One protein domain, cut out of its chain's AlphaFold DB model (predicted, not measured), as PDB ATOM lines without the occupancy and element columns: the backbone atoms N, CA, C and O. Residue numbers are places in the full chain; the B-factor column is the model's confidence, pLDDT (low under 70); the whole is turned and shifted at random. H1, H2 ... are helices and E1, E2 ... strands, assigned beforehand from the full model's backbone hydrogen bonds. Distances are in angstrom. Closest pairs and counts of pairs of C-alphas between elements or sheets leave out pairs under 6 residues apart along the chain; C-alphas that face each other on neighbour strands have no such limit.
ATOM      1  N   TRP A 260     -10.593 156.741 390.153       81.38
ATOM      2  CA  TRP A 260      -9.334 157.476 389.998       81.38
ATOM      3  C   TRP A 260      -8.132 156.636 390.456       81.38
ATOM      4  O   TRP A 260      -7.905 156.432 391.652       81.38
ATOM      5  N   LEU A 261      -7.338 156.145 389.507       80.81
ATOM      6  CA  LEU A 261      -6.097 155.416 389.765       80.81
ATOM      7  C   LEU A 261      -4.915 156.394 389.798       80.81
ATOM      8  O   LEU A 261      -4.714 157.156 388.857       80.81
ATOM      9  N   LYS A 262      -4.110 156.353 390.862       81.94
ATOM     10  CA  LYS A 262      -2.858 157.118 391.003       81.94
ATOM     11  C   LYS A 262      -1.682 156.159 391.064       81.94
ATOM     12  O   LYS A 262      -1.630 155.324 391.963       81.94
ATOM     13  N   PHE A 263      -0.746 156.279 390.136       83.00
ATOM     14  CA  PHE A 263       0.377 155.366 389.969       83.00
ATOM     15  C   PHE A 263       1.647 155.922 390.607       83.00
ATOM     16  O   PHE A 263       1.983 157.094 390.460       83.00
ATOM     17  N   SER A 264       2.372 155.054 391.299       84.62
ATOM     18  CA  SER A 264       3.673 155.330 391.907       84.62
ATOM     19  C   SER A 264       4.579 154.117 391.707       84.62
ATOM     20  O   SER A 264       4.110 152.976 391.763       84.62
ATOM     21  N   VAL A 265       5.863 154.356 391.443       87.62
ATOM     22  CA  VAL A 265       6.850 153.305 391.158       87.62
ATOM     23  C   VAL A 265       7.814 153.220 392.332       87.62
ATOM     24  O   VAL A 265       8.475 154.200 392.674       87.62
ATOM     25  N   VAL A 266       7.887 152.051 392.960       85.12
ATOM     26  CA  VAL A 266       8.723 151.807 394.140       85.12
ATOM     27  C   VAL A 266       9.619 150.604 393.937       85.12
ATOM     28  O   VAL A 266       9.303 149.687 393.182       85.12
ATOM     29  N   VAL A 267      10.725 150.569 394.663       84.38
ATOM     30  CA  VAL A 267      11.488 149.335 394.846       84.38
ATOM     31  C   VAL A 267      10.612 148.325 395.601       84.38
ATOM     32  O   VAL A 267      10.000 148.657 396.619       84.38
ATOM     33  N   ALA A 268      10.514 147.088 395.111       83.25
ATOM     34  CA  ALA A 268       9.728 146.045 395.764       83.25
ATOM     35  C   ALA A 268      10.266 145.751 397.174       83.25
ATOM     36  O   ALA A 268      11.476 145.680 397.393       83.25
ATOM     37  N   LYS A 269       9.362 145.564 398.144       76.88
ATOM     38  CA  LYS A 269       9.737 145.415 399.562       76.88
ATOM     39  C   LYS A 269      10.439 144.089 399.878       76.88
ATOM     40  O   LYS A 269      11.293 144.049 400.760       76.88
ATOM     41  N   ASN A 270      10.088 143.025 399.156       79.00
ATOM     42  CA  ASN A 270      10.442 141.640 399.475       79.00
ATOM     43  C   ASN A 270      11.682 141.159 398.693       79.00
ATOM     44  O   ASN A 270      11.627 140.146 398.004       79.00
ATOM     45  N   GLN A 271      12.786 141.900 398.780       81.75
ATOM     46  CA  GLN A 271      14.089 141.545 398.197       81.75
ATOM     47  C   GLN A 271      15.227 141.985 399.136       81.75
ATOM     48  O   GLN A 271      14.962 142.678 400.127       81.75
ATOM     49  N   SER A 272      16.473 141.573 398.886       83.81
ATOM     50  CA  SER A 272      17.604 141.938 399.752       83.81
ATOM     51  C   SER A 272      17.962 143.421 399.620       83.81
ATOM     52  O   SER A 272      17.586 144.085 398.656       83.81
ATOM     53  N   ASP A 273      18.706 143.968 400.581       84.56
ATOM     54  CA  ASP A 273      19.126 145.375 400.515       84.56
ATOM     55  C   ASP A 273      20.120 145.646 399.367       84.56
ATOM     56  O   ASP A 273      20.157 146.761 398.844       84.56
ATOM     57  N   ALA A 274      20.842 144.617 398.905       82.44
ATOM     58  CA  ALA A 274      21.646 144.680 397.685       82.44
ATOM     59  C   ALA A 274      20.758 144.787 396.431       82.44
ATOM     60  O   ALA A 274      20.969 145.679 395.610       82.44
ATOM     61  N   ASP A 275      19.709 143.962 396.332       82.94
ATOM     62  CA  ASP A 275      18.742 144.013 395.223       82.94
ATOM     63  C   ASP A 275      18.030 145.375 395.174       82.94
ATOM     64  O   ASP A 275      17.896 145.982 394.111       82.94
ATOM     65  N   LYS A 276      17.630 145.916 396.337       82.69
ATOM     66  CA  LYS A 276      17.012 147.252 396.438       82.69
ATOM     67  C   LYS A 276      17.928 148.342 395.885       82.69
ATOM     68  O   LYS A 276      17.461 149.232 395.167       82.69
ATOM     69  N   ALA A 277      19.217 148.287 396.226       80.56
ATOM     70  CA  ALA A 277      20.224 149.221 395.735       80.56
ATOM     71  C   ALA A 277      20.460 149.070 394.221       80.56
ATOM     72  O   ALA A 277      20.557 150.082 393.526       80.56
ATOM     73  N   ALA A 278      20.471 147.839 393.697       78.31
ATOM     74  CA  ALA A 278      20.556 147.578 392.261       78.31
ATOM     75  C   ALA A 278      19.362 148.192 391.508       78.31
ATOM     76  O   ALA A 278      19.573 148.996 390.603       78.31
ATOM     77  N   VAL A 279      18.117 147.929 391.934       77.75
ATOM     78  CA  VAL A 279      16.907 148.514 391.314       77.75
ATOM     79  C   VAL A 279      16.994 150.041 391.249       77.75
ATOM     80  O   VAL A 279      16.807 150.618 390.181       77.75
ATOM     81  N   ALA A 280      17.308 150.698 392.370       71.50
ATOM     82  CA  ALA A 280      17.348 152.160 392.450       71.50
ATOM     83  C   ALA A 280      18.547 152.803 391.717       71.50
ATOM     84  O   ALA A 280      18.511 153.996 391.427       71.50
ATOM     85  N   GLY A 281      19.613 152.047 391.427       72.75
ATOM     86  CA  GLY A 281      20.800 152.536 390.713       72.75
ATOM     87  C   GLY A 281      20.891 152.134 389.235       72.75
ATOM     88  O   GLY A 281      21.703 152.706 388.501       72.75
ATOM     89  N   GLN A 282      20.110 151.136 388.801       79.56
ATOM     90  CA  GLN A 282      20.291 150.455 387.512       79.56
ATOM     91  C   GLN A 282      19.000 150.223 386.715       79.56
ATOM     92  O   GLN A 282      19.104 149.868 385.545       79.56
ATOM     93  N   LEU A 283      17.800 150.414 387.277       86.00
ATOM     94  CA  LEU A 283      16.541 150.242 386.541       86.00
ATOM     95  C   LEU A 283      15.762 151.555 386.442       86.00
ATOM     96  O   LEU A 283      15.701 152.342 387.385       86.00
ATOM     97  N   THR A 284      15.107 151.756 385.300       88.81
ATOM     98  CA  THR A 284      14.111 152.816 385.107       88.81
ATOM     99  C   THR A 284      12.811 152.234 384.562       88.81
ATOM    100  O   THR A 284      12.814 151.200 383.896       88.81
ATOM    101  N   VAL A 285      11.684 152.876 384.842       87.81
ATOM    102  CA  VAL A 285      10.373 152.564 384.256       87.81
ATOM    103  C   VAL A 285      10.022 153.669 383.274       87.81
ATOM    104  O   VAL A 285      10.060 154.835 383.653       87.81
ATOM    105  N   LYS A 286       9.690 153.316 382.032       86.50
ATOM    106  CA  LYS A 286       9.465 154.286 380.947       86.50
ATOM    107  C   LYS A 286       7.998 154.421 380.546       86.50
ATOM    108  O   LYS A 286       7.501 155.530 380.406       86.50
ATOM    109  N   ASP A 287       7.308 153.299 380.362       89.12
ATOM    110  CA  ASP A 287       5.912 153.273 379.930       89.12
ATOM    111  C   ASP A 287       5.063 152.555 380.990       89.12
ATOM    112  O   ASP A 287       5.415 151.463 381.441       89.12
ATOM    113  N   ILE A 288       3.926 153.151 381.363       92.69
ATOM    114  CA  ILE A 288       2.879 152.523 382.183       92.69
ATOM    115  C   ILE A 288       1.548 152.754 381.463       92.69
ATOM    116  O   ILE A 288       1.165 153.904 381.238       92.69
ATOM    117  N   LYS A 289       0.865 151.675 381.063       96.19
ATOM    118  CA  LYS A 289      -0.330 151.715 380.200       96.19
ATOM    119  C   LYS A 289      -1.427 150.790 380.712       96.19
ATOM    120  O   LYS A 289      -1.203 149.594 380.856       96.19
ATOM    121  N   LEU A 290      -2.619 151.322 380.949       95.88
ATOM    122  CA  LEU A 290      -3.823 150.545 381.235       95.88
ATOM    123  C   LEU A 290      -4.340 149.925 379.933       95.88
ATOM    124  O   LEU A 290      -4.649 150.655 378.994       95.88
ATOM    125  N   LYS A 291      -4.422 148.598 379.856       96.19
ATOM    126  CA  LYS A 291      -4.671 147.909 378.585       96.19
ATOM    127  C   LYS A 291      -6.148 147.823 378.229       96.19
ATOM    128  O   LYS A 291      -6.983 147.607 379.107       96.19
ATOM    129  N   ALA A 292      -6.438 147.909 376.931       94.62
ATOM    130  CA  ALA A 292      -7.750 147.661 376.331       94.62
ATOM    131  C   ALA A 292      -8.933 148.363 377.040       94.62
ATOM    132  O   ALA A 292     -10.004 147.777 377.212       94.62
ATOM    133  N   HIS A 293      -8.766 149.629 377.425       95.56
ATOM    134  CA  HIS A 293      -9.852 150.448 377.966       95.56
ATOM    135  C   HIS A 293     -10.705 151.037 376.828       95.56
ATOM    136  O   HIS A 293     -10.141 151.459 375.815       95.56
ATOM    137  N   PRO A 294     -12.043 151.111 376.956       95.06
ATOM    138  CA  PRO A 294     -12.886 151.803 375.984       95.06
ATOM    139  C   PRO A 294     -12.524 153.288 375.825       95.06
ATOM    140  O   PRO A 294     -12.258 153.966 376.818       95.06
ATOM    141  N   THR A 295     -12.552 153.804 374.593       92.88
ATOM    142  CA  THR A 295     -12.238 155.221 374.293       92.88
ATOM    143  C   THR A 295     -13.463 156.090 374.002       92.88
ATOM    144  O   THR A 295     -13.318 157.281 373.729       92.88
ATOM    145  N   THR A 296     -14.672 155.525 374.065       95.12
ATOM    146  CA  THR A 296     -15.930 156.284 373.989       95.12
ATOM    147  C   THR A 296     -16.867 155.895 375.124       95.12
ATOM    148  O   THR A 296     -16.897 154.732 375.541       95.12
ATOM    149  N   VAL A 297     -17.652 156.854 375.611       95.50
ATOM    150  CA  VAL A 297     -18.649 156.632 376.663       95.50
ATOM    151  C   VAL A 297     -19.807 157.611 376.550       95.50
ATOM    152  O   VAL A 297     -19.593 158.812 376.395       95.50
ATOM    153  N   ASP A 298     -21.025 157.098 376.678       95.50
ATOM    154  CA  ASP A 298     -22.229 157.910 376.784       95.50
ATOM    155  C   ASP A 298     -22.585 158.087 378.264       95.50
ATOM    156  O   ASP A 298     -22.679 157.106 379.009       95.50
ATOM    157  N   LEU A 299     -22.832 159.323 378.689       94.88
ATOM    158  CA  LEU A 299     -23.471 159.629 379.964       94.88
ATOM    159  C   LEU A 299     -24.984 159.711 379.750       94.88
ATOM    160  O   LEU A 299     -25.483 160.686 379.194       94.88
ATOM    161  N   ASP A 300     -25.716 158.701 380.208       93.12
ATOM    162  CA  ASP A 300     -27.177 158.656 380.131       93.12
ATOM    163  C   ASP A 300     -27.795 159.443 381.304       93.12
ATOM    164  O   ASP A 300     -27.499 159.183 382.475       93.12
ATOM    165  N   LEU A 301     -28.643 160.437 381.029       88.62
ATOM    166  CA  LEU A 301     -29.258 161.256 382.080       88.62
ATOM    167  C   LEU A 301     -30.422 160.540 382.791       88.62
ATOM    168  O   LEU A 301     -30.680 160.824 383.965       88.62
ATOM    169  N   GLN A 302     -31.114 159.607 382.128       84.75
ATOM    170  CA  GLN A 302     -32.291 158.906 382.664       84.75
ATOM    171  C   GLN A 302     -31.943 157.603 383.395       84.75
ATOM    172  O   GLN A 302     -32.674 157.210 384.305       84.75
ATOM    173  N   ALA A 303     -30.826 156.965 383.050       86.94
ATOM    174  CA  ALA A 303     -30.360 155.725 383.658       86.94
ATOM    175  C   ALA A 303     -30.217 155.805 385.189       86.94
ATOM    176  O   ALA A 303     -29.960 156.860 385.783       86.94
ATOM    177  N   GLU A 304     -30.324 154.650 385.848       84.00
ATOM    178  CA  GLU A 304     -29.985 154.525 387.263       84.00
ATOM    179  C   GLU A 304     -28.493 154.771 387.511       84.00
ATOM    180  O   GLU A 304     -27.635 154.504 386.670       84.00
ATOM    181  N   ASN A 305     -28.161 155.216 388.725       76.25
ATOM    182  CA  ASN A 305     -26.810 155.640 389.095       76.25
ATOM    183  C   ASN A 305     -25.744 154.516 389.056       76.25
ATOM    184  O   ASN A 305     -24.559 154.805 389.208       76.25
ATOM    185  N   ALA A 306     -26.148 153.252 388.875       72.44
ATOM    186  CA  ALA A 306     -25.256 152.113 388.648       72.44
ATOM    187  C   ALA A 306     -24.895 151.904 387.163       72.44
ATOM    188  O   ALA A 306     -23.800 151.436 386.868       72.44
ATOM    189  N   ASN A 307     -25.784 152.288 386.240       82.69
ATOM    190  CA  ASN A 307     -25.689 152.016 384.798       82.69
ATOM    191  C   ASN A 307     -25.522 153.307 383.972       82.69
ATOM    192  O   ASN A 307     -25.823 153.333 382.784       82.69
ATOM    193  N   ARG A 308     -25.098 154.401 384.619       92.50
ATOM    194  CA  ARG A 308     -25.127 155.758 384.055       92.50
ATOM    195  C   ARG A 308     -24.120 156.000 382.921       92.50
ATOM    196  O   ARG A 308     -24.336 156.885 382.100       92.50
ATOM    197  N   LEU A 309     -23.034 155.228 382.887       94.75
ATOM    198  CA  LEU A 309     -22.020 155.281 381.836       94.75
ATOM    199  C   LEU A 309     -22.154 154.061 380.922       94.75
ATOM    200  O   LEU A 309     -21.973 152.928 381.372       94.75
ATOM    201  N   VAL A 310     -22.435 154.298 379.643       94.69
ATOM    202  CA  VAL A 310     -22.519 153.260 378.609       94.69
ATOM    203  C   VAL A 310     -21.251 153.324 377.762       94.69
ATOM    204  O   VAL A 310     -21.079 154.227 376.948       94.69
ATOM    205  N   TRP A 311     -20.335 152.386 377.986       94.81
ATOM    206  CA  TRP A 311     -19.028 152.363 377.324       94.81
ATOM    207  C   TRP A 311     -19.090 151.723 375.933       94.81
ATOM    208  O   TRP A 311     -19.813 150.750 375.709       94.81
ATOM    209  N   GLY A 312     -18.303 152.259 375.000       94.19
ATOM    210  CA  GLY A 312     -18.169 151.719 373.648       94.19
ATOM    211  C   GLY A 312     -17.387 150.404 373.583       94.19
ATOM    212  O   GLY A 312     -16.659 150.031 374.500       94.19
ATOM    213  N   SER A 313     -17.501 149.705 372.453       91.06
ATOM    214  CA  SER A 313     -16.773 148.454 372.188       91.06
ATOM    215  C   SER A 313     -15.348 148.652 371.649       91.06
ATOM    216  O   SER A 313     -14.564 147.706 371.646       91.06
ATOM    217  N   GLY A 314     -15.008 149.857 371.179       91.81
ATOM    218  CA  GLY A 314     -13.667 150.200 370.704       91.81
ATOM    219  C   GLY A 314     -12.724 150.494 371.869       91.81
ATOM    220  O   GLY A 314     -12.984 151.409 372.650       91.81
ATOM    221  N   THR A 315     -11.637 149.730 371.974       95.12
ATOM    222  CA  THR A 315     -10.678 149.798 373.084       95.12
ATOM    223  C   THR A 315      -9.268 150.178 372.628       95.12
ATOM    224  O   THR A 315      -8.863 149.876 371.504       95.12
ATOM    225  N   GLN A 316      -8.510 150.841 373.506       95.56
ATOM    226  CA  GLN A 316      -7.098 151.197 373.319       95.56
ATOM    227  C   GLN A 316      -6.326 151.081 374.645       95.56
ATOM    228  O   GLN A 316      -6.921 150.999 375.720       95.56
ATOM    229  N   ASP A 317      -4.995 151.084 374.575       96.88
ATOM    230  CA  ASP A 317      -4.129 151.117 375.756       96.88
ATOM    231  C   ASP A 317      -3.902 152.578 376.192       96.88
ATOM    232  O   ASP A 317      -3.273 153.352 375.468       96.88
ATOM    233  N   LEU A 318      -4.405 152.962 377.370       96.56
ATOM    234  CA  LEU A 318      -4.292 154.322 377.911       96.56
ATOM    235  C   LEU A 318      -2.975 154.488 378.690       96.56
ATOM    236  O   LEU A 318      -2.815 153.848 379.735       96.56
ATOM    237  N   PRO A 319      -2.022 155.323 378.240       96.94
ATOM    238  CA  PRO A 319      -0.835 155.643 379.025       96.94
ATOM    239  C   PRO A 319      -1.195 156.560 380.198       96.94
ATOM    240  O   PRO A 319      -2.082 157.400 380.074       96.94
ATOM    241  N   ILE A 320      -0.490 156.426 381.324       93.38
ATOM    242  CA  ILE A 320      -0.699 157.313 382.478       93.38
ATOM    243  C   ILE A 320      -0.461 158.787 382.116       93.38
ATOM    244  O   ILE A 320       0.410 159.113 381.301       93.38
ATOM    245  N   LEU A 321      -1.228 159.671 382.752       90.56
ATOM    246  CA  LEU A 321      -1.188 161.115 382.532       90.56
ATOM    247  C   LEU A 321      -0.498 161.832 383.695       90.56
ATOM    248  O   LEU A 321      -0.566 161.389 384.844       90.56
ATOM    249  N   ASN A 322       0.190 162.928 383.394       87.00
ATOM    250  CA  ASN A 322       0.914 163.740 384.363       87.00
ATOM    251  C   ASN A 322      -0.088 164.476 385.281       87.00
ATOM    252  O   ASN A 322      -0.957 165.170 384.750       87.00
ATOM    253  N   PRO A 323       0.020 164.385 386.625       78.19
ATOM    254  CA  PRO A 323      -0.860 165.119 387.536       78.19
ATOM    255  C   PRO A 323      -0.727 166.644 387.425       78.19
ATOM    256  O   PRO A 323      -1.584 167.352 387.932       78.19
ATOM    257  N   ASP A 324       0.332 167.157 386.793       80.00
ATOM    258  CA  ASP A 324       0.598 168.594 386.725       80.00
ATOM    259  C   ASP A 324       0.093 169.270 385.428       80.00
ATOM    260  O   ASP A 324       0.283 170.479 385.277       80.00
ATOM    261  N   ASN A 325      -0.455 168.529 384.448       79.88
ATOM    262  CA  ASN A 325      -0.867 169.088 383.136       79.88
ATOM    263  C   ASN A 325      -1.653 168.143 382.188       79.88
ATOM    264  O   ASN A 325      -1.768 168.454 381.002       79.88
ATOM    265  N   ASP A 326      -2.139 166.982 382.639       83.94
ATOM    266  CA  ASP A 326      -2.820 165.953 381.822       83.94
ATOM    267  C   ASP A 326      -2.022 165.360 380.638       83.94
ATOM    268  O   ASP A 326      -2.537 164.499 379.917       83.94
ATOM    269  N   ALA A 327      -0.770 165.764 380.400       88.69
ATOM    270  CA  ALA A 327       0.011 165.228 379.290       88.69
ATOM    271  C   ALA A 327       0.418 163.769 379.543       88.69
ATOM    272  O   ALA A 327       0.689 163.362 380.673       88.69
ATOM    273  N   VAL A 328       0.530 162.984 378.469       93.44
ATOM    274  CA  VAL A 328       1.058 161.615 378.531       93.44
ATOM    275  C   VAL A 328       2.461 161.627 379.139       93.44
ATOM    276  O   VAL A 328       3.355 162.312 378.635       93.44
ATOM    277  N   VAL A 329       2.671 160.851 380.203       91.50
ATOM    278  CA  VAL A 329       3.982 160.788 380.853       91.50
ATOM    279  C   VAL A 329       4.947 160.003 379.964       91.50
ATOM    280  O   VAL A 329       4.696 158.849 379.624       91.50
ATOM    281  N   THR A 330       6.038 160.654 379.559       88.50
ATOM    282  CA  THR A 330       7.037 160.117 378.611       88.50
ATOM    283  C   THR A 330       8.464 160.092 379.167       88.50
ATOM    284  O   THR A 330       9.356 159.508 378.550       88.50
ATOM    285  N   GLU A 331       8.686 160.702 380.333       86.06
ATOM    286  CA  GLU A 331       9.947 160.638 381.072       86.06
ATOM    287  C   GLU A 331      10.085 159.294 381.800       86.06
ATOM    288  O   GLU A 331       9.095 158.720 382.246       86.06
ATOM    289  N   ALA A 332      11.317 158.795 381.948       87.25
ATOM    290  CA  ALA A 332      11.576 157.540 382.650       87.25
ATOM    291  C   ALA A 332      11.856 157.769 384.148       87.25
ATOM    292  O   ALA A 332      12.680 158.607 384.518       87.25
ATOM    293  N   PHE A 333      11.206 156.994 385.016       85.81
ATOM    294  CA  PHE A 333      11.296 157.110 386.476       85.81
ATOM    295  C   PHE A 333      12.286 156.102 387.060       85.81
ATOM    296  O   PHE A 333      12.256 154.923 386.707       85.81
ATOM    297  N   VAL A 334      13.089 156.525 388.037       89.25
ATOM    298  CA  VAL A 334      13.804 155.601 388.932       89.25
ATOM    299  C   VAL A 334      12.830 155.114 390.021       89.25
ATOM    300  O   VAL A 334      12.145 155.951 390.612       89.25
ATOM    301  N   PRO A 335      12.741 153.801 390.321       87.44
ATOM    302  CA  PRO A 335      11.879 153.290 391.388       87.44
ATOM    303  C   PRO A 335      12.295 153.803 392.775       87.44
ATOM    304  O   PRO A 335      13.455 153.700 393.171       87.44
ATOM    305  N   GLU A 336      11.345 154.335 393.544       85.50
ATOM    306  CA  GLU A 336      11.641 155.008 394.813       85.50
ATOM    307  C   GLU A 336      11.754 154.030 396.002       85.50
ATOM    308  O   GLU A 336      10.943 153.113 396.156       85.50
ATOM    309  N   GLN A 337      12.724 154.252 396.897       86.06
ATOM    310  CA  GLN A 337      12.847 153.538 398.180       86.06
ATOM    311  C   GLN A 337      12.170 154.326 399.319       86.06
ATOM    312  O   GLN A 337      12.837 154.864 400.200       86.06
ATOM    313  N   THR A 338      10.838 154.439 399.302       81.94
ATOM    314  CA  THR A 338      10.090 155.165 400.349       81.94
ATOM    315  C   THR A 338       8.696 154.587 400.605       81.94
ATOM    316  O   THR A 338       8.070 153.980 399.734       81.94
ATOM    317  N   GLU A 339       8.179 154.810 401.816       77.06
ATOM    318  CA  GLU A 339       6.798 154.492 402.189       77.06
ATOM    319  C   GLU A 339       5.781 155.557 401.760       77.06
ATOM    320  O   GLU A 339       4.575 155.302 401.811       77.06
ATOM    321  N   THR A 340       6.235 156.721 401.294       83.00
ATOM    322  CA  THR A 340       5.399 157.803 400.746       83.00
ATOM    323  C   THR A 340       5.922 158.216 399.365       83.00
ATOM    324  O   THR A 340       6.531 159.279 399.245       83.00
ATOM    325  N   PRO A 341       5.769 157.359 398.338       82.31
ATOM    326  CA  PRO A 341       6.335 157.608 397.017       82.31
ATOM    327  C   PRO A 341       5.578 158.690 396.256       82.31
ATOM    328  O   PRO A 341       4.375 158.890 396.450       82.31
ATOM    329  N   THR A 342       6.293 159.339 395.346       87.06
ATOM    330  CA  THR A 342       5.745 160.351 394.442       87.06
ATOM    331  C   THR A 342       4.729 159.712 393.488       87.06
ATOM    332  O   THR A 342       4.950 158.618 392.958       87.06
ATOM    333  N   ILE A 343       3.606 160.392 393.243       83.06
ATOM    334  CA  ILE A 343       2.669 159.997 392.185       83.06
ATOM    335  C   ILE A 343       3.323 160.360 390.849       83.06
ATOM    336  O   ILE A 343       3.637 161.520 390.608       83.06
ATOM    337  N   ARG A 344       3.563 159.360 389.998       86.12
ATOM    338  CA  ARG A 344       4.215 159.513 388.685       86.12
ATOM    339  C   ARG A 344       3.227 159.684 387.538       86.12
ATOM    340  O   ARG A 344       3.612 160.157 386.480       86.12
ATOM    341  N   GLY A 345       1.965 159.337 387.764       83.44
ATOM    342  CA  GLY A 345       0.864 159.644 386.862       83.44
ATOM    343  C   GLY A 345      -0.470 159.155 387.401       83.44
ATOM    344  O   GLY A 345      -0.529 158.482 388.435       83.44
ATOM    345  N   TYR A 346      -1.548 159.484 386.706       87.44
ATOM    346  CA  TYR A 346      -2.901 159.083 387.064       87.44
ATOM    347  C   TYR A 346      -3.706 158.644 385.833       87.44
ATOM    348  O   TYR A 346      -3.300 158.891 384.698       87.44
ATOM    349  N   LEU A 347      -4.834 157.974 386.078       87.00
ATOM    350  CA  LEU A 347      -5.910 157.751 385.110       87.00
ATOM    351  C   LEU A 347      -7.269 157.798 385.819       87.00
ATOM    352  O   LEU A 347      -7.432 157.224 386.900       87.00
ATOM    353  N   LEU A 348      -8.252 158.427 385.184       86.25
ATOM    354  CA  LEU A 348      -9.676 158.274 385.478       86.25
ATOM    355  C   LEU A 348     -10.245 157.197 384.545       86.25
ATOM    356  O   LEU A 348      -9.988 157.214 383.345       86.25
ATOM    357  N   VAL A 349     -10.946 156.203 385.094       91.19
ATOM    358  CA  VAL A 349     -11.266 154.949 384.381       91.19
ATOM    359  C   VAL A 349     -12.655 154.420 384.734       91.19
ATOM    360  O   VAL A 349     -13.227 154.779 385.769       91.19
ATOM    361  N   GLN A 350     -13.192 153.519 383.909       93.06
ATOM    362  CA  GLN A 350     -14.446 152.835 384.219       93.06
ATOM    363  C   GLN A 350     -14.332 152.011 385.519       93.06
ATOM    364  O   GLN A 350     -13.310 151.346 385.727       93.06
ATOM    365  N   PRO A 351     -15.358 151.996 386.389       90.44
ATOM    366  CA  PRO A 351     -15.411 151.085 387.532       90.44
ATOM    367  C   PRO A 351     -15.352 149.624 387.075       90.44
ATOM    368  O   PRO A 351     -16.129 149.206 386.219       90.44
ATOM    369  N   HIS A 352     -14.427 148.838 387.629       88.19
ATOM    370  CA  HIS A 352     -14.225 147.447 387.221       88.19
ATOM    371  C   HIS A 352     -13.681 146.583 388.367       88.19
ATOM    372  O   HIS A 352     -13.195 147.089 389.377       88.19
ATOM    373  N   THR A 353     -13.758 145.258 388.252       84.25
ATOM    374  CA  THR A 353     -13.262 144.339 389.297       84.25
ATOM    375  C   THR A 353     -11.737 144.216 389.293       84.25
ATOM    376  O   THR A 353     -11.123 144.107 390.359       84.25
ATOM    377  N   THR A 354     -11.136 144.255 388.104       87.56
ATOM    378  CA  THR A 354      -9.694 144.129 387.851       87.56
ATOM    379  C   THR A 354      -9.259 145.069 386.723       87.56
ATOM    380  O   THR A 354     -10.096 145.536 385.956       87.56
ATOM    381  N   TYR A 355      -7.959 145.309 386.570       89.31
ATOM    382  CA  TYR A 355      -7.402 145.900 385.347       89.31
ATOM    383  C   TYR A 355      -6.100 145.198 384.966       89.31
ATOM    384  O   TYR A 355      -5.430 144.651 385.840       89.31
ATOM    385  N   THR A 356      -5.687 145.284 383.703       92.31
ATOM    386  CA  THR A 356      -4.327 144.913 383.283       92.31
ATOM    387  C   THR A 356      -3.543 146.181 382.973       92.31
ATOM    388  O   THR A 356      -4.019 147.034 382.225       92.31
ATOM    389  N   VAL A 357      -2.345 146.310 383.536       92.00
ATOM    390  CA  VAL A 357      -1.422 147.420 383.279       92.00
ATOM    391  C   VAL A 357      -0.138 146.868 382.675       92.00
ATOM    392  O   VAL A 357       0.559 146.092 383.319       92.00
ATOM    393  N   SER A 358       0.184 147.279 381.452       93.50
ATOM    394  CA  SER A 358       1.488 147.032 380.843       93.50
ATOM    395  C   SER A 358       2.522 148.001 381.419       93.50
ATOM    396  O   SER A 358       2.249 149.194 381.576       93.50
ATOM    397  N   LEU A 359       3.703 147.481 381.738       90.75
ATOM    398  CA  LEU A 359       4.793 148.166 382.428       90.75
ATOM    399  C   LEU A 359       6.107 147.889 381.691       90.75
ATOM    400  O   LEU A 359       6.570 146.749 381.696       90.75
ATOM    401  N   THR A 360       6.727 148.908 381.094       91.44
ATOM    402  CA  THR A 360       8.037 148.775 380.432       91.44
ATOM    403  C   THR A 360       9.162 149.235 381.355       91.44
ATOM    404  O   THR A 360       9.277 150.423 381.679       91.44
ATOM    405  N   VAL A 361      10.016 148.290 381.745       88.62
ATOM    406  CA  VAL A 361      11.257 148.509 382.495       88.62
ATOM    407  C   VAL A 361      12.422 148.587 381.509       88.62
ATOM    408  O   VAL A 361      12.599 147.711 380.663       88.62
ATOM    409  N   VAL A 362      13.234 149.632 381.631       88.19
ATOM    410  CA  VAL A 362      14.447 149.859 380.842       88.19
ATOM    411  C   VAL A 362      15.648 149.750 381.785       88.19
ATOM    412  O   VAL A 362      15.805 150.605 382.669       88.19
ATOM    413  N   PRO A 363      16.488 148.710 381.647       84.12
ATOM    414  CA  PRO A 363      17.737 148.624 382.388       84.12
ATOM    415  C   PRO A 363      18.720 149.693 381.903       84.12
ATOM    416  O   PRO A 363      18.752 150.052 380.728       84.12
ATOM    417  N   LYS A 364      19.538 150.204 382.818       79.00
ATOM    418  CA  LYS A 364      20.618 151.147 382.526       79.00
ATOM    419  C   LYS A 364      21.676 150.474 381.641       79.00
ATOM    420  O   LYS A 364      21.967 149.291 381.804       79.00
ATOM    421  N   ALA A 365      22.300 151.258 380.761       71.12
ATOM    422  CA  ALA A 365      23.505 150.847 380.050       71.12
ATOM    423  C   ALA A 365      24.560 150.273 381.008       71.12
ATOM    424  O   ALA A 365      24.826 150.845 382.070       71.12
ATOM    425  N   SER A 366      25.213 149.197 380.577       66.88
ATOM    426  CA  SER A 366      26.497 148.784 381.145       66.88
ATOM    427  C   SER A 366      27.539 149.898 380.978       66.88
ATOM    428  O   SER A 366      27.465 150.688 380.032       66.88
ATOM    429  N   ASP A 367      28.563 149.935 381.835       67.94
ATOM    430  CA  ASP A 367      29.656 150.917 381.715       67.94
ATOM    431  C   ASP A 367      30.461 150.760 380.402       67.94
ATOM    432  O   ASP A 367      31.126 151.691 379.955       67.94
ATOM    433  N   ASN A 368      30.322 149.611 379.726       68.62
ATOM    434  CA  ASN A 368      30.839 149.338 378.380       68.62
ATOM    435  C   ASN A 368      29.971 149.932 377.245       68.62
ATOM    436  O   ASN A 368      30.240 149.689 376.069       68.62
ATOM    437  N   GLY A 369      28.905 150.669 377.567       64.94
ATOM    438  CA  GLY A 369      28.013 151.326 376.606       64.94
ATOM    439  C   GLY A 369      26.957 150.421 375.958       64.94
ATOM    440  O   GLY A 369      26.120 150.917 375.206       64.94
ATOM    441  N   VAL A 370      26.946 149.117 376.256       69.38
ATOM    442  CA  VAL A 370      25.892 148.202 375.790       69.38
ATOM    443  C   VAL A 370      24.620 148.464 376.597       69.38
ATOM    444  O   VAL A 370      24.632 148.340 377.825       69.38
ATOM    445  N   GLN A 371      23.543 148.825 375.898       73.12
ATOM    446  CA  GLN A 371      22.189 148.970 376.441       73.12
ATOM    447  C   GLN A 371      21.498 147.597 376.474       73.12
ATOM    448  O   GLN A 371      21.378 146.979 375.412       73.12
ATOM    449  N   PRO A 372      21.031 147.108 377.635       73.25
ATOM    450  CA  PRO A 372      20.195 145.912 377.694       73.25
ATOM    451  C   PRO A 372      18.812 146.149 377.065       73.25
ATOM    452  O   PRO A 372      18.332 147.281 376.976       73.25
ATOM    453  N   GLU A 373      18.148 145.074 376.639       81.06
ATOM    454  CA  GLU A 373      16.812 145.166 376.045       81.06
ATOM    455  C   GLU A 373      15.750 145.585 377.081       81.06
ATOM    456  O   GLU A 373      15.797 145.200 378.252       81.06
ATOM    457  N   SER A 374      14.782 146.397 376.648       85.81
ATOM    458  CA  SER A 374      13.679 146.861 377.498       85.81
ATOM    459  C   SER A 374      12.628 145.766 377.667       85.81
ATOM    460  O   SER A 374      12.119 145.235 376.682       85.81
ATOM    461  N   GLN A 375      12.256 145.454 378.906       84.44
ATOM    462  CA  GLN A 375      11.335 144.363 379.225       84.44
ATOM    463  C   GLN A 375       9.945 144.919 379.549       84.44
ATOM    464  O   GLN A 375       9.815 145.843 380.349       84.44
ATOM    465  N   THR A 376       8.903 144.370 378.920       88.06
ATOM    466  CA  THR A 376       7.509 144.792 379.142       88.06
ATOM    467  C   THR A 376       6.714 143.680 379.815       88.06
ATOM    468  O   THR A 376       6.692 142.551 379.329       88.06
ATOM    469  N   PHE A 377       6.050 144.011 380.920       84.19
ATOM    470  CA  PHE A 377       5.298 143.079 381.758       84.19
ATOM    471  C   PHE A 377       3.837 143.514 381.863       84.19
ATOM    472  O   PHE A 377       3.565 144.688 382.104       84.19
ATOM    473  N   ASP A 378       2.898 142.574 381.760       87.38
ATOM    474  CA  ASP A 378       1.488 142.828 382.066       87.38
ATOM    475  C   ASP A 378       1.208 142.486 383.539       87.38
ATOM    476  O   ASP A 378       1.335 141.339 383.968       87.38
ATOM    477  N   VAL A 379       0.823 143.495 384.321       84.75
ATOM    478  CA  VAL A 379       0.520 143.408 385.755       84.75
ATOM    479  C   VAL A 379      -0.989 143.501 385.967       84.75
ATOM    480  O   VAL A 379      -1.621 144.488 385.592       84.75
ATOM    481  N   GLU A 380      -1.581 142.493 386.605       87.44
ATOM    482  CA  GLU A 380      -3.007 142.496 386.931       87.44
ATOM    483  C   GLU A 380      -3.277 143.231 388.258       87.44
ATOM    484  O   GLU A 380      -2.845 142.811 389.334       87.44
ATOM    485  N   LEU A 381      -4.028 144.330 388.198       84.81
ATOM    486  CA  LEU A 381      -4.508 145.068 389.362       84.81
ATOM    487  C   LEU A 381      -5.800 144.438 389.893       84.81
ATOM    488  O   LEU A 381      -6.808 144.379 389.190       84.81
ATOM    489  N   LYS A 382      -5.795 144.023 391.164       80.81
ATOM    490  CA  LYS A 382      -6.932 143.393 391.856       80.81
ATOM    491  C   LYS A 382      -7.178 144.028 393.223       80.81
ATOM    492  O   LYS A 382      -6.366 143.863 394.129       80.81
ATOM    493  N   ASN A 383      -8.331 144.677 393.416       75.19
ATOM    494  CA  ASN A 383      -8.797 145.053 394.756       75.19
ATOM    495  C   ASN A 383      -9.633 143.910 395.362       75.19
ATOM    496  O   ASN A 383     -10.844 143.806 395.139       75.19
ATOM    497  N   VAL A 384      -8.956 143.007 396.076       68.62
ATOM    498  CA  VAL A 384      -9.503 141.717 396.526       68.62
ATOM    499  C   VAL A 384     -10.798 141.890 397.331       68.62
ATOM    500  O   VAL A 384     -10.838 142.574 398.350       68.62
ATOM    501  N   GLY A 385     -11.867 141.238 396.867       61.06
ATOM    502  CA  GLY A 385     -13.163 141.184 397.551       61.06
ATOM    503  C   GLY A 385     -14.043 142.436 397.441       61.06
ATOM    504  O   GLY A 385     -15.135 142.421 398.002       61.06
ATOM    505  N   LYS A 386     -13.608 143.502 396.747       71.75
ATOM    506  CA  LYS A 386     -14.409 144.737 396.567       71.75
ATOM    507  C   LYS A 386     -14.396 145.334 395.156       71.75
ATOM    508  O   LYS A 386     -15.357 146.001 394.794       71.75
ATOM    509  N   GLY A 387     -13.356 145.087 394.355       78.75
ATOM    510  CA  GLY A 387     -13.195 145.740 393.050       78.75
ATOM    511  C   GLY A 387     -12.916 147.244 393.168       78.75
ATOM    512  O   GLY A 387     -12.697 147.770 394.261       78.75
ATOM    513  N   PHE A 388     -12.874 147.936 392.038       81.94
ATOM    514  CA  PHE A 388     -12.643 149.375 391.971       81.94
ATOM    515  C   PHE A 388     -13.982 150.094 391.776       81.94
ATOM    516  O   PHE A 388     -14.640 149.967 390.746       81.94
ATOM    517  N   GLU A 389     -14.411 150.807 392.816       83.62
ATOM    518  CA  GLU A 389     -15.747 151.393 392.941       83.62
ATOM    519  C   GLU A 389     -15.740 152.873 392.533       83.62
ATOM    520  O   GLU A 389     -14.813 153.609 392.882       83.62
ATOM    521  N   LYS A 390     -16.798 153.329 391.848       83.75
ATOM    522  CA  LYS A 390     -16.920 154.725 391.404       83.75
ATOM    523  C   LYS A 390     -16.850 155.737 392.551       83.75
ATOM    524  O   LYS A 390     -17.270 155.451 393.674       83.75
ATOM    525  N   GLY A 391     -16.342 156.930 392.254       71.38
ATOM    526  CA  GLY A 391     -16.175 158.009 393.229       71.38
ATOM    527  C   GLY A 391     -15.134 157.720 394.310       71.38
ATOM    528  O   GLY A 391     -15.160 158.340 395.373       71.38
ATOM    529  N   LYS A 392     -14.218 156.776 394.061       74.81
ATOM    530  CA  LYS A 392     -13.080 156.475 394.936       74.81
ATOM    531  C   LYS A 392     -11.769 156.625 394.181       74.81
ATOM    532  O   LYS A 392     -11.685 156.359 392.982       74.81
ATOM    533  N   SER A 393     -10.732 157.013 394.922       76.69
ATOM    534  CA  SER A 393      -9.365 157.050 394.410       76.69
ATOM    535  C   SER A 393      -8.496 155.976 395.061       76.69
ATOM    536  O   SER A 393      -8.634 155.691 396.252       76.69
ATOM    537  N   TYR A 394      -7.598 155.385 394.276       77.75
ATOM    538  CA  TYR A 394      -6.757 154.258 394.672       77.75
ATOM    539  C   TYR A 394      -5.291 154.575 394.371       77.75
ATOM    540  O   TYR A 394      -4.933 154.904 393.240       77.75
ATOM    541  N   ASN A 395      -4.432 154.462 395.386       78.44
ATOM    542  CA  ASN A 395      -2.992 154.682 395.247       78.44
ATOM    543  C   ASN A 395      -2.312 153.349 394.882       78.44
ATOM    544  O   ASN A 395      -2.074 152.507 395.748       78.44
ATOM    545  N   ILE A 396      -2.016 153.156 393.599       83.25
ATOM    546  CA  ILE A 396      -1.348 151.979 393.040       83.25
ATOM    547  C   ILE A 396       0.171 152.128 393.211       83.25
ATOM    548  O   ILE A 396       0.774 153.096 392.739       83.25
ATOM    549  N   ARG A 397       0.798 151.157 393.882       85.19
ATOM    550  CA  ARG A 397       2.257 151.065 394.058       85.19
ATOM    551  C   ARG A 397       2.792 149.901 393.231       85.19
ATOM    552  O   ARG A 397       2.569 148.747 393.590       85.19
ATOM    553  N   LEU A 398       3.483 150.201 392.137       84.50
ATOM    554  CA  LEU A 398       4.140 149.205 391.292       84.50
ATOM    555  C   LEU A 398       5.529 148.913 391.873       84.50
ATOM    556  O   LEU A 398       6.398 149.783 391.870       84.50
ATOM    557  N   GLY A 399       5.700 147.713 392.433       84.62
ATOM    558  CA  GLY A 399       6.939 147.274 393.076       84.62
ATOM    559  C   GLY A 399       7.890 146.597 392.092       84.62
ATOM    560  O   GLY A 399       7.588 145.510 391.609       84.62
ATOM    561  N   ILE A 400       9.043 147.214 391.839       83.62
ATOM    562  CA  ILE A 400      10.072 146.714 390.922       83.62
ATOM    563  C   ILE A 400      11.087 145.846 391.677       83.62
ATOM    564  O   ILE A 400      11.695 146.288 392.659       83.62
ATOM    565  N   TYR A 401      11.261 144.608 391.219       81.06
ATOM    566  CA  TYR A 401      12.306 143.692 391.683       81.06
ATOM    567  C   TYR A 401      13.582 143.860 390.848       81.06
ATOM    568  O   TYR A 401      13.516 144.321 389.707       81.06
TER     569      TYR A 401
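What this domain is: This is residues 260 to 401 of the 426 residues of an uncharacterized protein of Bacteroides sp. OM08-11 (UniProt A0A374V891). Two strongly twisted sheets lie face to face as a sandwich, E5 E2 E7 E8 on one side and E6 E1 E9 on the other. The hairpin E3 and E4 extends it at one end; at the other end lie the short helix H1 and the loop between E7 and E8. The printed part has 142 residues, with one named helix and nine named strands in the order E1 H1 E2 E3 E4 E5 E6 E7 E8 E9, and its class is mostly strand. The larger sheet is antiparallel, the smaller one mixed. The whole is only just compact, close to loose, with a radius of gyration of the C-alphas of 17.3 A and spans of 63 by 28 by 26 A.

Where its parts are: E1, residues 260 to 267, begins at C-alpha 260 (-9.334, 157.476, 389.998) and is 22.9 A long. H1 is residues 273 to 282, 14.0 A. E2, residues 283 to 294, is the longest strand at 31.3 A and runs on into E3, residues 297 to 300, across a break of 2 residues at 48 degrees. E4 is residues 309 to 311, E5 residues 315 to 319 and E6 residues 345 to 349. E7, residues 354 to 363, measures 28.3 A and E8, residues 375 to 382, 22.2 A. E9, residues 393 to 400, measures 22.3 A and ends at C-alpha 400 (10.072, 146.714, 390.922).

How they stand to each other: In the larger sheet E2 and E7 are antiparallel at 152 degrees, with N 289 and O 358 at 2.9 A. E5 is the edge strand beside E2, with N 318 and O 290 at 2.8 A. E8, the other edge strand, forms a hairpin with E7, with N 357 and O 379 at 2.8 A. In the smaller sheet E1 is the inner strand: it is parallel to E9 at 24 degrees, with N 264 and O 396 at 2.9 A, and antiparallel to E6, with N 261 and O 347 at 2.8 A. The facing parts of the two sheets are 10.1 A centre to centre, their strands at 25 degrees. The closest C-alphas of E1 and E2, those of Val 265 and Val 285, are 7.8 A apart. E3 and E4 pair through N 298 and O 310, 2.9 A. H1 only grazes both sheets, and every O i to N i+4 pair in it is within hydrogen-bond range.

The domain as a whole: The two C-alphas farthest apart, those of Gln 302 and Asn 368, are 64.0 A apart. The printed part has no cut. The links E5 to E6, residues 320 to 344, and E7 to E8 are long. The mean pLDDT of the printed part is 84.9; residues 366 to 370 and 384 to 385 are under 70.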